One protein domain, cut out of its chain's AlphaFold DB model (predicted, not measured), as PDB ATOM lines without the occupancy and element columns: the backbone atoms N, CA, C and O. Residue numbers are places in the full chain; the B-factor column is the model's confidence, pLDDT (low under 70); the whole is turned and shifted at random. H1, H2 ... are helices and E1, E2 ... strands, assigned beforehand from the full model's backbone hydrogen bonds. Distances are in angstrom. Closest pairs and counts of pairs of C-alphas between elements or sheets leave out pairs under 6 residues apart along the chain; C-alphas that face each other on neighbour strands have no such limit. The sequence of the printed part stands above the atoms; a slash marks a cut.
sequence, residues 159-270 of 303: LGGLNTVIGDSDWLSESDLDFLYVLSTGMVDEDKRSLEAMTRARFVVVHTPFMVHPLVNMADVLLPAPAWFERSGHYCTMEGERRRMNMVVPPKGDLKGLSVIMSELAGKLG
ATOM      1  N   LEU A 159     109.131 101.187 181.092       85.88
ATOM      2  CA  LEU A 159     108.017 101.054 182.044       85.88
ATOM      3  C   LEU A 159     108.466 101.306 183.490       85.88
ATOM      4  O   LEU A 159     107.719 101.881 184.271       85.88
ATOM      5  N   GLY A 160     109.704 100.945 183.838       86.62
ATOM      6  CA  GLY A 160     110.279 101.280 185.141       86.62
ATOM      7  C   GLY A 160     110.489 102.778 185.320       86.62
ATOM      8  O   GLY A 160     110.158 103.312 186.374       86.62
ATOM      9  N   GLY A 161     110.978 103.462 184.283       85.06
ATOM     10  CA  GLY A 161     111.050 104.924 184.253       85.06
ATOM     11  C   GLY A 161     109.677 105.561 184.473       85.06
ATOM     12  O   GLY A 161     109.509 106.339 185.406       85.06
ATOM     13  N   LEU A 162     108.680 105.124 183.697       82.19
ATOM     14  CA  LEU A 162     107.297 105.592 183.792       82.19
ATOM     15  C   LEU A 162     106.703 105.423 185.203       82.19
ATOM     16  O   LEU A 162     105.980 106.297 185.662       82.19
ATOM     17  N   ASN A 163     107.020 104.327 185.902       78.19
ATOM     18  CA  ASN A 163     106.508 104.072 187.255       78.19
ATOM     19  C   ASN A 163     107.162 104.894 188.361       78.19
ATOM     20  O   ASN A 163     106.640 104.953 189.470       78.19
ATOM     21  N   THR A 164     108.397 105.342 188.137       74.88
ATOM     22  CA  THR A 164     109.250 105.805 189.236       74.88
ATOM     23  C   THR A 164     109.139 107.303 189.399       74.88
ATOM     24  O   THR A 164     108.724 107.765 190.457       74.88
ATOM     25  N   VAL A 165     109.504 108.060 188.366       72.38
ATOM     26  CA  VAL A 165     109.443 109.519 188.386       72.38
ATOM     27  C   VAL A 165     109.195 110.003 186.963       72.38
ATOM     28  O   VAL A 165     110.077 109.918 186.111       72.38
ATOM     29  N   ILE A 166     108.000 110.534 186.721       77.94
ATOM     30  CA  ILE A 166     107.696 111.347 185.543       77.94
ATOM     31  C   ILE A 166     107.413 112.775 185.993       77.94
ATOM     32  O   ILE A 166     106.946 112.991 187.110       77.94
ATOM     33  N   GLY A 167     107.744 113.747 185.147       76.56
ATOM     34  CA  GLY A 167     107.329 115.126 185.383       76.56
ATOM     35  C   GLY A 167     105.823 115.281 185.181       76.56
ATOM     36  O   GLY A 167     105.240 114.581 184.354       76.56
ATOM     37  N   ASP A 168     105.214 116.230 185.892       78.62
ATOM     38  CA  ASP A 168     103.802 116.600 185.699       78.62
ATOM     39  C   ASP A 168     103.558 117.315 184.353       78.62
ATOM     40  O   ASP A 168     102.424 117.416 183.889       78.62
ATOM     41  N   SER A 169     104.623 117.821 183.725       82.69
ATOM     42  CA  SER A 169     104.608 118.517 182.439       82.69
ATOM     43  C   SER A 169     105.821 118.149 181.578       82.69
ATOM     44  O   SER A 169     106.818 117.615 182.075       82.69
ATOM     45  N   ASP A 170     105.755 118.466 180.281       83.62
ATOM     46  CA  ASP A 170     106.864 118.293 179.333       83.62
ATOM     47  C   ASP A 170     107.894 119.436 179.451       83.62
ATOM     48  O   ASP A 170     108.106 120.245 178.544       83.62
ATOM     49  N   TRP A 171     108.567 119.504 180.601       84.94
ATOM     50  CA  TRP A 171     109.635 120.477 180.849       84.94
ATOM     51  C   TRP A 171     110.844 120.294 179.913       84.94
ATOM     52  O   TRP A 171     111.610 121.238 179.717       84.94
ATOM     53  N   LEU A 172     111.006 119.116 179.294       84.31
ATOM     54  CA  LEU A 172     112.052 118.859 178.297       84.31
ATOM     55  C   LEU A 172     111.827 119.642 177.005       84.31
ATOM     56  O   LEU A 172     112.803 120.020 176.361       84.31
ATOM     57  N   SER A 173     110.581 119.905 176.616       82.19
ATOM     58  CA  SER A 173     110.275 120.673 175.402       82.19
ATOM     59  C   SER A 173     110.071 122.165 175.681       82.19
ATOM     60  O   SER A 173     110.412 122.997 174.843       82.19
ATOM     61  N   GLU A 174     109.529 122.513 176.849       78.75
ATOM     62  CA  GLU A 174     108.925 123.836 177.072       78.75
ATOM     63  C   GLU A 174     109.740 124.773 177.967       78.75
ATOM     64  O   GLU A 174     109.458 125.969 178.018       78.75
ATOM     65  N   SER A 175     110.723 124.251 178.706       82.06
ATOM     66  CA  SER A 175     111.396 125.012 179.762       82.06
ATOM     67  C   SER A 175     112.859 125.317 179.450       82.06
ATOM     68  O   SER A 175     113.587 124.496 178.880       82.06
ATOM     69  N   ASP A 176     113.288 126.499 179.896       86.69
ATOM     70  CA  ASP A 176     114.693 126.852 180.073       86.69
ATOM     71  C   ASP A 176     115.111 126.427 181.485       86.69
ATOM     72  O   ASP A 176     114.607 126.940 182.485       86.69
ATOM     73  N   LEU A 177     115.997 125.437 181.571       89.94
ATOM     74  CA  LEU A 177     116.375 124.808 182.835       89.94
ATOM     75  C   LEU A 177     117.672 125.425 183.369       89.94
ATOM     76  O   LEU A 177     118.683 125.452 182.672       89.94
ATOM     77  N   ASP A 178     117.695 125.856 184.631       94.44
ATOM     78  CA  ASP A 178     118.952 126.281 185.265       94.44
ATOM     79  C   ASP A 178     119.909 125.093 185.494       94.44
ATOM     80  O   ASP A 178     121.127 125.268 185.508       94.44
ATOM     81  N   PHE A 179     119.364 123.886 185.668       93.88
ATOM     82  CA  PHE A 179     120.118 122.673 185.966       93.88
ATOM     83  C   PHE A 179     119.455 121.447 185.330       93.88
ATOM     84  O   PHE A 179     118.257 121.228 185.516       93.88
ATOM     85  N   LEU A 180     120.242 120.616 184.643       94.31
ATOM     86  CA  LEU A 180     119.798 119.340 184.088       94.31
ATOM     87  C   LEU A 180     120.762 118.214 184.476       94.31
ATOM     88  O   LEU A 180     121.965 118.284 184.225       94.31
ATOM     89  N   TYR A 181     120.218 117.147 185.060       94.75
ATOM     90  CA  TYR A 181     120.958 115.928 185.374       94.75
ATOM     91  C   TYR A 181     120.536 114.804 184.430       94.75
ATOM     92  O   TYR A 181     119.394 114.349 184.474       94.75
ATOM     93  N   VAL A 182     121.467 114.324 183.611       93.81
ATOM     94  CA  VAL A 182     121.229 113.282 182.610       93.81
ATOM     95  C   VAL A 182     121.901 111.990 183.055       93.81
ATOM     96  O   VAL A 182     123.127 111.915 183.127       93.81
ATOM     97  N   LEU A 183     121.110 110.953 183.333       92.75
ATOM     98  CA  LEU A 183     121.616 109.588 183.483       92.75
ATOM     99  C   LEU A 183     121.451 108.854 182.152       92.75
ATOM    100  O   LEU A 183     120.335 108.482 181.798       92.75
ATOM    101  N   SER A 184     122.560 108.585 181.469       92.00
ATOM    102  CA  SER A 184     122.564 107.824 180.219       92.00
ATOM    103  C   SER A 184     123.232 106.467 180.411       92.00
ATOM    104  O   SER A 184     124.179 106.314 181.186       92.00
ATOM    105  N   THR A 185     122.750 105.453 179.691       87.94
ATOM    106  CA  THR A 185     123.465 104.175 179.591       87.94
ATOM    107  C   THR A 185     124.586 104.221 178.557       87.94
ATOM    108  O   THR A 185     125.409 103.310 178.546       87.94
ATOM    109  N   GLY A 186     124.597 105.225 177.671       86.75
ATOM    110  CA  GLY A 186     125.533 105.329 176.552       86.75
ATOM    111  C   GLY A 186     125.450 104.168 175.553       86.75
ATOM    112  O   GLY A 186     126.427 103.885 174.872       86.75
ATOM    113  N   MET A 187     124.321 103.449 175.516       85.00
ATOM    114  CA  MET A 187     124.112 102.278 174.640       85.00
ATOM    115  C   MET A 187     122.993 102.478 173.618       85.00
ATOM    116  O   MET A 187     122.877 101.695 172.682       85.00
ATOM    117  N   VAL A 188     122.144 103.473 173.848       82.88
ATOM    118  CA  VAL A 188     121.059 103.876 172.960       82.88
ATOM    119  C   VAL A 188     121.282 105.354 172.695       82.88
ATOM    120  O   VAL A 188     121.692 106.076 173.607       82.88
ATOM    121  N   ASP A 189     121.062 105.774 171.455       83.38
ATOM    122  CA  ASP A 189     121.179 107.178 171.090       83.38
ATOM    123  C   ASP A 189     120.133 108.004 171.842       83.38
ATOM    124  O   ASP A 189     118.967 107.611 171.952       83.38
ATOM    125  N   GLU A 190     120.556 109.158 172.351       86.62
ATOM    126  CA  GLU A 190     119.632 110.092 172.981       86.62
ATOM    127  C   GLU A 190     118.720 110.718 171.930       86.62
ATOM    128  O   GLU A 190     119.147 111.068 170.823       86.62
ATOM    129  N   ASP A 191     117.449 110.882 172.278       86.12
ATOM    130  CA  ASP A 191     116.490 111.474 171.365       86.12
ATOM    131  C   ASP A 191     116.739 112.981 171.183       86.12
ATOM    132  O   ASP A 191     117.321 113.674 172.025       86.12
ATOM    133  N   LYS A 192     116.249 113.509 170.059       87.81
ATOM    134  CA  LYS A 192     116.452 114.908 169.681       87.81
ATOM    135  C   LYS A 192     115.957 115.894 170.746       87.81
ATOM    136  O   LYS A 192     116.621 116.905 170.957       87.81
ATOM    137  N   ARG A 193     114.830 115.618 171.419       87.69
ATOM    138  CA  ARG A 193     114.260 116.535 172.422       87.69
ATOM    139  C   ARG A 193     115.152 116.595 173.653       87.69
ATOM    140  O   ARG A 193     115.437 117.686 174.138       87.69
ATOM    141  N   SER A 194     115.661 115.446 174.099       89.62
ATOM    142  CA  SER A 194     116.625 115.369 175.201       89.62
ATOM    143  C   SER A 194     117.902 116.161 174.896       89.62
ATOM    144  O   SER A 194     118.349 116.958 175.722       89.62
ATOM    145  N   LEU A 195     118.453 116.033 173.684       92.00
ATOM    146  CA  LEU A 195     119.628 116.804 173.258       92.00
ATOM    147  C   LEU A 195     119.341 118.314 173.160       92.00
ATOM    148  O   LEU A 195     120.142 119.145 173.594       92.00
ATOM    149  N   GLU A 196     118.188 118.701 172.618       92.00
ATOM    150  CA  GLU A 196     117.774 120.106 172.571       92.00
ATOM    151  C   GLU A 196     117.613 120.691 173.982       92.00
ATOM    152  O   GLU A 196     118.080 121.802 174.232       92.00
ATOM    153  N   ALA A 197     117.034 119.938 174.920       92.06
ATOM    154  CA  ALA A 197     116.908 120.342 176.320       92.06
ATOM    155  C   ALA A 197     118.274 120.540 176.991       92.06
ATOM    156  O   ALA A 197     118.485 121.544 177.668       92.06
ATOM    157  N   MET A 198     119.228 119.634 176.749       93.38
ATOM    158  CA  MET A 198     120.609 119.787 177.225       93.38
ATOM    159  C   MET A 198     121.274 121.051 176.680       93.38
ATOM    160  O   MET A 198     122.019 121.701 177.398       93.38
ATOM    161  N   THR A 199     120.988 121.426 175.432       91.81
ATOM    162  CA  THR A 199     121.552 122.646 174.829       91.81
ATOM    163  C   THR A 199     120.977 123.920 175.453       91.81
ATOM    164  O   THR A 199     121.679 124.924 175.552       91.81
ATOM    165  N   ARG A 200     119.696 123.904 175.847       91.81
ATOM    166  CA  ARG A 200     119.034 125.058 176.479       91.81
ATOM    167  C   ARG A 200     119.346 125.187 177.968       91.81
ATOM    168  O   ARG A 200     119.266 126.288 178.511       91.81
ATOM    169  N   ALA A 201     119.664 124.081 178.634       95.06
ATOM    170  CA  ALA A 201     119.978 124.080 180.052       95.06
ATOM    171  C   ALA A 201     121.259 124.880 180.347       95.06
ATOM    172  O   ALA A 201     122.243 124.803 179.616       95.06
ATOM    173  N   ARG A 202     121.264 125.645 181.444       96.19
ATOM    174  CA  ARG A 202     122.409 126.496 181.822       96.19
ATOM    175  C   ARG A 202     123.565 125.729 182.449       96.19
ATOM    176  O   ARG A 202     124.684 126.235 182.449       96.19
ATOM    177  N   PHE A 203     123.275 124.576 183.044       97.00
ATOM    178  CA  PHE A 203     124.266 123.700 183.650       97.00
ATOM    179  C   PHE A 203     123.837 122.242 183.508       97.00
ATOM    180  O   PHE A 203     122.759 121.857 183.974       97.00
ATOM    181  N   VAL A 204     124.685 121.422 182.897       97.06
ATOM    182  CA  VAL A 204     124.388 120.030 182.560       97.06
ATOM    183  C   VAL A 204     125.381 119.087 183.227       97.06
ATOM    184  O   VAL A 204     126.591 119.136 182.992       97.06
ATOM    185  N   VAL A 205     124.855 118.157 184.020       97.19
ATOM    186  CA  VAL A 205     125.608 117.018 184.552       97.19
ATOM    187  C   VAL A 205     125.239 115.780 183.753       97.19
ATOM    188  O   VAL A 205     124.074 115.388 183.733       97.19
ATOM    189  N   VAL A 206     126.225 115.121 183.148       96.81
ATOM    190  CA  VAL A 206     126.027 113.831 182.480       96.81
ATOM    191  C   VAL A 206     126.663 112.725 183.311       96.81
ATOM    192  O   VAL A 206     127.867 112.720 183.563       96.81
ATOM    193  N   HIS A 207     125.841 111.766 183.720       95.69
ATOM    194  CA  HIS A 207     126.224 110.561 184.434       95.69
ATOM    195  C   HIS A 207     126.117 109.366 183.479       95.69
ATOM    196  O   HIS A 207     125.016 108.946 183.126       95.69
ATOM    197  N   THR A 208     127.255 108.837 183.027       94.75
ATOM    198  CA  THR A 208     127.312 107.800 181.980       94.75
ATOM    199  C   THR A 208     128.469 106.822 182.215       94.75
ATOM    200  O   THR A 208     129.518 107.235 182.719       94.75
ATOM    201  N   PRO A 209     128.320 105.526 181.877       93.19
ATOM    202  CA  PRO A 209     129.418 104.559 181.956       93.19
ATOM    203  C   PRO A 209     130.438 104.693 180.818       93.19
ATOM    204  O   PRO A 209     131.560 104.203 180.937       93.19
ATOM    205  N   PHE A 210     130.067 105.347 179.714       91.69
ATOM    206  CA  PHE A 210     130.894 105.442 178.513       91.69
ATOM    207  C   PHE A 210     131.026 106.887 178.037       91.69
ATOM    208  O   PHE A 210     130.088 107.679 178.140       91.69
ATOM    209  N   MET A 211     132.185 107.211 177.459       90.44
ATOM    210  CA  MET A 211     132.402 108.481 176.766       90.44
ATOM    211  C   MET A 211     131.695 108.440 175.409       90.44
ATOM    212  O   MET A 211     132.242 107.919 174.438       90.44
ATOM    213  N   VAL A 212     130.464 108.948 175.360       87.75
ATOM    214  CA  VAL A 212     129.604 108.924 174.168       87.75
ATOM    215  C   VAL A 212     129.342 110.333 173.643       87.75
ATOM    216  O   VAL A 212     129.035 111.255 174.401       87.75
ATOM    217  N   HIS A 213     129.455 110.504 172.328       88.56
ATOM    218  CA  HIS A 213     129.096 111.747 171.649       88.56
ATOM    219  C   HIS A 213     127.618 111.704 171.219       88.56
ATOM    220  O   HIS A 213     127.170 110.650 170.777       88.56
ATOM    221  N   PRO A 214     126.870 112.822 171.316       90.50
ATOM    222  CA  PRO A 214     127.337 114.164 171.675       90.50
ATOM    223  C   PRO A 214     127.387 114.463 173.185       90.50
ATOM    224  O   PRO A 214     127.920 115.509 173.544       90.50
ATOM    225  N   LEU A 215     126.904 113.576 174.068       90.62
ATOM    226  CA  LEU A 215     126.700 113.891 175.495       90.62
ATOM    227  C   LEU A 215     127.928 114.453 176.205       90.62
ATOM    228  O   LEU A 215     127.815 115.424 176.947       90.62
ATOM    229  N   VAL A 216     129.108 113.887 175.949       89.44
ATOM    230  CA  VAL A 216     130.353 114.355 176.578       89.44
ATOM    231  C   VAL A 216     130.716 115.796 176.225       89.44
ATOM    232  O   VAL A 216     131.346 116.469 177.028       89.44
ATOM    233  N   ASN A 217     130.306 116.279 175.049       91.19
ATOM    234  CA  ASN A 217     130.581 117.648 174.607       91.19
ATOM    235  C   ASN A 217     129.562 118.651 175.158       91.19
ATOM    236  O   ASN A 217     129.802 119.853 175.105       91.19
ATOM    237  N   MET A 218     128.413 118.159 175.619       93.50
ATOM    238  CA  MET A 218     127.298 118.972 176.104       93.50
ATOM    239  C   MET A 218     127.282 119.084 177.631       93.50
ATOM    240  O   MET A 218     126.489 119.842 178.174       93.50
ATOM    241  N   ALA A 219     128.111 118.304 178.322       96.19
ATOM    242  CA  ALA A 219     128.178 118.285 179.772       96.19
ATOM    243  C   ALA A 219     129.146 119.349 180.301       96.19
ATOM    244  O   ALA A 219     130.298 119.408 179.872       96.19
ATOM    245  N   ASP A 220     128.725 120.099 181.317       97.56
ATOM    246  CA  ASP A 220     129.631 120.899 182.147       97.56
ATOM    247  C   ASP A 220     130.389 120.010 183.142       97.56
ATOM    248  O   ASP A 220     131.539 120.274 183.498       97.56
ATOM    249  N   VAL A 221     129.742 118.928 183.595       96.69
ATOM    250  CA  VAL A 221     130.326 117.930 184.497       96.69
ATOM    251  C   VAL A 221     130.026 116.524 184.000       96.69
ATOM    252  O   VAL A 221     128.869 116.152 183.800       96.69
ATOM    253  N   LEU A 222     131.077 115.713 183.891       95.50
ATOM    254  CA  LEU A 222     130.979 114.285 183.605       95.50
ATOM    255  C   LEU A 222     131.186 113.470 184.879       95.50
ATOM    256  O   LEU A 222     132.227 113.564 185.531       95.50
ATOM    257  N   LEU A 223     130.196 112.642 185.211       95.44
ATOM    258  CA  LEU A 223     130.258 111.678 186.304       95.44
ATOM    259  C   LEU A 223     130.319 110.255 185.728       95.44
ATOM    260  O   LEU A 223     129.455 109.887 184.928       95.44
ATOM    261  N   PRO A 224     131.304 109.432 186.121       93.94
ATOM    262  CA  PRO A 224     131.393 108.063 185.637       93.94
ATOM    263  C   PRO A 224     130.378 107.167 186.365       93.94
ATOM    264  O   PRO A 224     130.396 107.057 187.593       93.94
ATOM    265  N   ALA A 225     129.505 106.513 185.595       94.19
ATOM    266  CA  ALA A 225     128.511 105.569 186.108       94.19
ATOM    267  C   ALA A 225     129.010 104.119 186.020       94.19
ATOM    268  O   ALA A 225     129.738 103.787 185.086       94.19
ATOM    269  N   PRO A 226     128.557 103.206 186.896       94.06
ATOM    270  CA  PRO A 226     128.709 101.776 186.640       94.06
ATOM    271  C   PRO A 226     127.859 101.350 185.433       94.06
ATOM    272  O   PRO A 226     126.672 101.698 185.345       94.06
ATOM    273  N   ALA A 227     128.440 100.554 184.532       92.81
ATOM    274  CA  ALA A 227     127.720  99.966 183.405       92.81
ATOM    275  C   ALA A 227     126.631  98.987 183.881       92.81
ATOM    276  O   ALA A 227     126.606  98.546 185.033       92.81
ATOM    277  N   TRP A 228     125.712  98.605 182.988       90.62
ATOM    278  CA  TRP A 228     124.586  97.733 183.353       90.62
ATOM    279  C   TRP A 228     125.027  96.371 183.913       90.62
ATOM    280  O   TRP A 228     124.354  95.838 184.790       90.62
ATOM    281  N   PHE A 229     126.165  95.847 183.449       92.75
ATOM    282  CA  PHE A 229     126.751  94.581 183.896       92.75
ATOM    283  C   PHE A 229     127.646  94.723 185.145       92.75
ATOM    284  O   PHE A 229     128.056  93.712 185.716       92.75
ATOM    285  N   GLU A 230     127.931  95.956 185.584       94.31
ATOM    286  CA  GLU A 230     128.749  96.280 186.768       94.31
ATOM    287  C   GLU A 230     127.915  96.565 188.020       94.31
ATOM    288  O   GLU A 230     128.437  96.913 189.078       94.31
ATOM    289  N   ARG A 231     126.592  96.443 187.912       91.25
ATOM    290  CA  ARG A 231     125.664  96.743 188.997       91.25
ATOM    291  C   ARG A 231     124.570  95.697 189.085       91.25
ATOM    292  O   ARG A 231     124.243  95.021 188.115       91.25
ATOM    293  N   SER A 232     123.986  95.593 190.270       91.25
ATOM    294  CA  SER A 232     122.752  94.839 190.470       91.25
ATOM    295  C   SER A 232     121.568  95.793 190.561       91.25
ATOM    296  O   SER A 232     121.718  96.965 190.908       91.25
ATOM    297  N   GLY A 233     120.384  95.299 190.229       88.75
ATOM    298  CA  GLY A 233     119.177  96.105 190.267       88.75
ATOM    299  C   GLY A 233     117.966  95.338 189.774       88.75
ATOM    300  O   GLY A 233     117.984  94.113 189.665       88.75
ATOM    301  N   HIS A 234     116.912  96.081 189.469       88.25
ATOM    302  CA  HIS A 234     115.719  95.550 188.831       88.25
ATOM    303  C   HIS A 234     115.394  96.395 187.606       88.25
ATOM    304  O   HIS A 234     115.691  97.589 187.582       88.25
ATOM    305  N   TYR A 235     114.793  95.763 186.610       88.44
ATOM    306  CA  TYR A 235     114.225  96.436 185.454       88.44
ATOM    307  C   TYR A 235     112.855  95.838 185.146       88.44
ATOM    308  O   TYR A 235     112.560  94.709 185.550       88.44
ATOM    309  N   CYS A 236     112.029  96.608 184.455       88.75
ATOM    310  CA  CYS A 236     110.713  96.192 184.006       88.75
ATOM    311  C   CYS A 236     110.800  95.847 182.527       88.75
ATOM    312  O   CYS A 236     111.242  96.676 181.728       88.75
ATOM    313  N   THR A 237     110.393  94.634 182.164       86.69
ATOM    314  CA  THR A 237     110.312  94.231 180.755       86.69
ATOM    315  C   THR A 237     109.269  95.073 180.021       86.69
ATOM    316  O   THR A 237     108.462  95.766 180.640       86.69
ATOM    317  N   MET A 238     109.235  94.984 178.690       84.31
ATOM    318  CA  MET A 238     108.162  95.586 177.881       84.31
ATOM    319  C   MET A 238     106.765  95.041 178.211       84.31
ATOM    320  O   MET A 238     105.763  95.664 177.884       84.31
ATOM    321  N   GLU A 239     106.718  93.897 178.889       83.25
ATOM    322  CA  GLU A 239     105.508  93.239 179.364       83.25
ATOM    323  C   GLU A 239     105.173  93.699 180.791       83.25
ATOM    324  O   GLU A 239     104.217  93.225 181.374       83.25
ATOM    325  N   GLY A 240     105.928  94.608 181.407       82.12
ATOM    326  CA  GLY A 240     105.666  95.066 182.777       82.12
ATOM    327  C   GLY A 240     106.114  94.085 183.865       82.12
ATOM    328  O   GLY A 240     105.827  94.300 185.039       82.12
ATOM    329  N   GLU A 241     106.858  93.032 183.521       83.38
ATOM    330  CA  GLU A 241     107.394  92.113 184.523       83.38
ATOM    331  C   GLU A 241     108.653  92.672 185.183       83.38
ATOM    332  O   GLU A 241     109.596  93.105 184.513       83.38
ATOM    333  N   ARG A 242     108.726  92.565 186.511       87.38
ATOM    334  CA  ARG A 242     109.938  92.880 187.266       87.38
ATOM    335  C   ARG A 242     110.962  91.759 187.120       87.38
ATOM    336  O   ARG A 242     110.744  90.635 187.570       87.38
ATOM    337  N   ARG A 243     112.135  92.079 186.581       88.81
ATOM    338  CA  ARG A 243     113.271  91.155 186.488       88.81
ATOM    339  C   ARG A 243     114.462  91.686 187.274       88.81
ATOM    340  O   ARG A 243     114.712  92.890 187.334       88.81
ATOM    341  N   ARG A 244     115.196  90.776 187.915       90.38
ATOM    342  CA  ARG A 244     116.422  91.098 188.655       90.38
ATOM    343  C   ARG A 244     117.616  91.052 187.709       90.38
ATOM    344  O   ARG A 244     117.849  90.038 187.060       90.38
ATOM    345  N   MET A 245     118.391  92.128 187.691       90.69
ATOM    346  CA  MET A 245     119.708  92.168 187.070       90.69
ATOM    347  C   MET A 245     120.757  91.869 188.137       90.69
ATOM    348  O   MET A 245     120.808  92.537 189.176       90.69
ATOM    349  N   ASN A 246     121.584  90.861 187.890       92.38
ATOM    350  CA  ASN A 246     122.706  90.533 188.757       92.38
ATOM    351  C   ASN A 246     123.981  91.152 188.194       92.38
ATOM    352  O   ASN A 246     124.179  91.190 186.982       92.38
ATOM    353  N   MET A 247     124.848  91.605 189.095       93.75
ATOM    354  CA  MET A 247     126.173  92.082 188.726       93.75
ATOM    355  C   MET A 247     126.963  90.928 188.100       93.75
ATOM    356  O   MET A 247     127.084  89.863 188.708       93.75
ATOM    357  N   VAL A 248     127.478  91.143 186.893       95.81
ATOM    358  CA  VAL A 248     128.258  90.148 186.143       95.81
ATOM    359  C   VAL A 248     129.738  90.287 186.483       95.81
ATOM    360  O   VAL A 248     130.421  89.294 186.721       95.81
ATOM    361  N   VAL A 249     130.226  91.526 186.544       95.19
ATOM    362  CA  VAL A 249     131.600  91.865 186.932       95.19
ATOM    363  C   VAL A 249     131.582  93.020 187.932       95.19
ATOM    364  O   VAL A 249     130.685  93.852 187.866       95.19
ATOM    365  N   PRO A 250     132.525  93.092 188.883       92.38
ATOM    366  CA  PRO A 250     132.603  94.233 189.787       92.38
ATOM    367  C   PRO A 250     133.014  95.512 189.030       92.38
ATOM    368  O   PRO A 250     133.819  95.419 188.096       92.38
ATOM    369  N   PRO A 251     132.514  96.695 189.438       91.50
ATOM    370  CA  PRO A 251     132.911  97.964 188.837       91.50
ATOM    371  C   PRO A 251     134.405  98.217 189.046       91.50
ATOM    372  O   PRO A 251     134.973  97.897 190.096       91.50
ATOM    373  N   LYS A 252     135.054  98.812 188.044       88.19
ATOM    374  CA  LYS A 252     136.466  99.202 188.135       88.19
ATOM    375  C   LYS A 252     136.595 100.628 188.666       88.19
ATOM    376  O   LYS A 252     136.175 101.572 188.009       88.19
ATOM    377  N   GLY A 253     137.265 100.784 189.806       86.69
ATOM    378  CA  GLY A 253     137.483 102.089 190.437       86.69
ATOM    379  C   GLY A 253     136.327 102.517 191.344       86.69
ATOM    380  O   GLY A 253     135.472 101.709 191.700       86.69
ATOM    381  N   ASP A 254     136.325 103.789 191.742       88.88
ATOM    382  CA  ASP A 254     135.330 104.362 192.661       88.88
ATOM    383  C   ASP A 254     134.094 104.872 191.898       88.88
ATOM    384  O   ASP A 254     133.820 106.070 191.822       88.88
ATOM    385  N   LEU A 255     133.383 103.947 191.245       93.19
ATOM    386  CA  LEU A 255     132.156 104.255 190.507       93.19
ATOM    387  C   LEU A 255     130.959 104.287 191.455       93.19
ATOM    388  O   LEU A 255     130.678 103.316 192.161       93.19
ATOM    389  N   LYS A 256     130.199 105.381 191.421       93.25
ATOM    390  CA  LYS A 256     129.011 105.567 192.261       93.25
ATOM    391  C   LYS A 256     127.750 105.516 191.412       93.25
ATOM    392  O   LYS A 256     127.617 106.228 190.427       93.25
ATOM    393  N   GLY A 257     126.795 104.672 191.801       92.31
ATOM    394  CA  GLY A 257     125.487 104.613 191.147       92.31
ATOM    395  C   GLY A 257     124.627 105.854 191.421       92.31
ATOM    396  O   GLY A 257     124.906 106.632 192.333       92.31
ATOM    397  N   LEU A 258     123.534 106.002 190.663       91.31
ATOM    398  CA  LEU A 258     122.605 107.138 190.773       91.31
ATOM    399  C   LEU A 258     122.137 107.384 192.214       91.31
ATOM    400  O   LEU A 258     122.174 108.516 192.681       91.31
ATOM    401  N   SER A 259     121.721 106.333 192.925       89.44
ATOM    402  CA  SER A 259     121.198 106.455 194.291       89.44
ATOM    403  C   SER A 259     122.224 107.030 195.268       89.44
ATOM    404  O   SER A 259     121.869 107.847 196.116       89.44
ATOM    405  N   VAL A 260     123.495 106.645 195.129       92.69
ATOM    406  CA  VAL A 260     124.597 107.147 195.960       92.69
ATOM    407  C   VAL A 260     124.849 108.620 195.650       92.69
ATOM    408  O   VAL A 260     124.852 109.437 196.566       92.69
ATOM    409  N   ILE A 261     124.977 108.971 194.365       94.50
ATOM    410  CA  ILE A 261     125.193 110.361 193.933       94.50
ATOM    411  C   ILE A 261     124.053 111.273 194.398       94.50
ATOM    412  O   ILE A 261     124.313 112.332 194.963       94.50
ATOM    413  N   MET A 262     122.797 110.854 194.223       92.81
ATOM    414  CA  MET A 262     121.636 111.641 194.647       92.81
ATOM    415  C   MET A 262     121.570 111.801 196.168       92.81
ATOM    416  O   MET A 262     121.239 112.881 196.652       92.81
ATOM    417  N   SER A 263     121.936 110.765 196.931       93.56
ATOM    418  CA  SER A 263     121.982 110.842 198.398       93.56
ATOM    419  C   SER A 263     123.069 111.802 198.888       93.56
ATOM    420  O   SER A 263     122.824 112.609 199.783       93.56
ATOM    421  N   GLU A 264     124.262 111.755 198.290       94.81
ATOM    422  CA  GLU A 264     125.357 112.675 198.619       94.81
ATOM    423  C   GLU A 264     125.017 114.122 198.240       94.81
ATOM    424  O   GLU A 264     125.291 115.040 199.015       94.81
ATOM    425  N   LEU A 265     124.392 114.332 197.076       94.00
ATOM    426  CA  LEU A 265     123.940 115.649 196.634       94.00
ATOM    427  C   LEU A 265     122.880 116.217 197.585       94.00
ATOM    428  O   LEU A 265     123.025 117.347 198.045       94.00
ATOM    429  N   ALA A 266     121.864 115.423 197.936       94.75
ATOM    430  CA  ALA A 266     120.840 115.820 198.897       94.75
ATOM    431  C   ALA A 266     121.460 116.200 200.249       94.75
ATOM    432  O   ALA A 266     121.186 117.282 200.764       94.75
ATOM    433  N   GLY A 267     122.375 115.377 200.775       96.12
ATOM    434  CA  GLY A 267     123.066 115.655 202.035       96.12
ATOM    435  C   GLY A 267     123.863 116.964 202.012       96.12
ATOM    436  O   GLY A 267     123.801 117.737 202.966       96.12
ATOM    437  N   LYS A 268     124.555 117.267 200.906       96.31
ATOM    438  CA  LYS A 268     125.274 118.545 200.729       96.31
ATOM    439  C   LYS A 268     124.345 119.758 200.654       96.31
ATOM    440  O   LYS A 268     124.761 120.851 201.023       96.31
ATOM    441  N   LEU A 269     123.108 119.565 200.202       95.69
ATOM    442  CA  LEU A 269     122.062 120.589 200.175       95.69
ATOM    443  C   LEU A 269     121.280 120.686 201.497       95.69
ATOM    444  O   LEU A 269     120.364 121.495 201.602       95.69
ATOM    445  N   GLY A 270     121.615 119.872 202.506       96.62
ATOM    446  CA  GLY A 270     120.861 119.803 203.761       96.62
ATOM    447  C   GLY A 270     119.479 119.155 203.610       96.62
ATOM    448  O   GLY A 270     118.608 119.363 204.450       96.62
TER     449      GLY A 270
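AT A GLANCE: This is residues 159 to 270 of the 303 residues of the protein "Molybdopterin-dependent oxidoreductase" of Synergistaceae bacterium (UniProt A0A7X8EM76). A small parallel sheet, E1 E2 E3, has helices H3 and H4 over one face, and the hairpin E4 and E5 lies well off to one side of it, with the short helix H1 packed beside E4. H5 begins by grazing the sheet with residues 258 to 261 and then sticks out as an arm, residues 262 to 270 standing free, while H2 touches H3 on the far side of the body from the hairpin. The printed part has 112 residues with five named helices and five named strands, in the order H1 H2 E1 H3 E2 H4 E3 E4 E5 H5; E4 and E5 make a second, antiparallel sheet. The class is mixed, helices and strands, though under half of the residues are in named elements. The whole is compact, with a radius of gyration of the C-alphas of 15.0 A, and the C-alphas span 39 by 35 by 34 A.

IN THESE COORDINATES: Find C-alpha 159 at (108.017, 101.054, 182.044); there H1 begins and runs to residue 164. H2 follows at residues 171 to 174. Look next at C-alpha 180, at (119.798, 119.340, 184.088), where E1, residues 180 to 183, begins. H3 takes residues 192 to 200 and is 12.5 A long from first to last C-alpha; E2, residues 204 to 208, is 12.6 A long. H4 is residues 215 to 218 and E3 is residues 221 to 224. Further on you meet E4, residues 233 to 236, 10.5 A long, and E5, residues 242 to 245. H5, residues 258 to 268, is the longest helix at 15.4 A and ends at C-alpha 268, (125.274, 118.545, 200.729).

HOW THE PARTS SIT: Start at H1, whose closest C-alpha to E4 is that of Gly 160, 5.2 A from that of Cys 236. H1 is apart from E5. H2 touches H3, with the C-alphas of Leu 172 and Ala 197 closest at 5.4 A. E1 and E2 are parallel at 6 degrees; look at N 182 and O 205, 2.8 A apart. E2 and E3 are parallel at 15 degrees, with N 206 and O 221 at 2.9 A, and E1 and E3 are the edge strands. E1, H3, E2 and E2, H4, E3 are strand-helix-strand units, parallel neighbour strands with a helix between, each with a right-handed crossover. H3 is on the sheet at a height of 10.3 A, over E1, and only just slantwise to the strands at 32 degrees to E1 on the local plane. H4 is on the same face at a height of 7.9 A, over none of the strands, but only just: 2 of its C-alphas fall on E2 and 2 on E3. H3 and H4 only just touch, with 3 pairs of C-alphas within 8 A; Met 198 and Met 218 are closest, their C-alphas 6.8 A apart. In the hairpin, E4 and E5 are antiparallel at 143 degrees, with N 245 and O 233 at 2.8 A. H5 only grazes the sheet and is apart from E4. Every O i to N i+4 pair is within hydrogen-bond range in H1, H3 and H5; H2 and H4 are too short for such a pair.

THE WHOLE: The two C-alphas farthest apart are those of Glu 174 and Val 249, 40.4 A. Residues 164 to 170 also stand free; without the free stretches the body spans 38 by 34 by 22 A. The link from E5 to H5, residues 246 to 257, is long. The printed part has no cut. The mean pLDDT of the printed part is 90.0, and no printed residue is under 70.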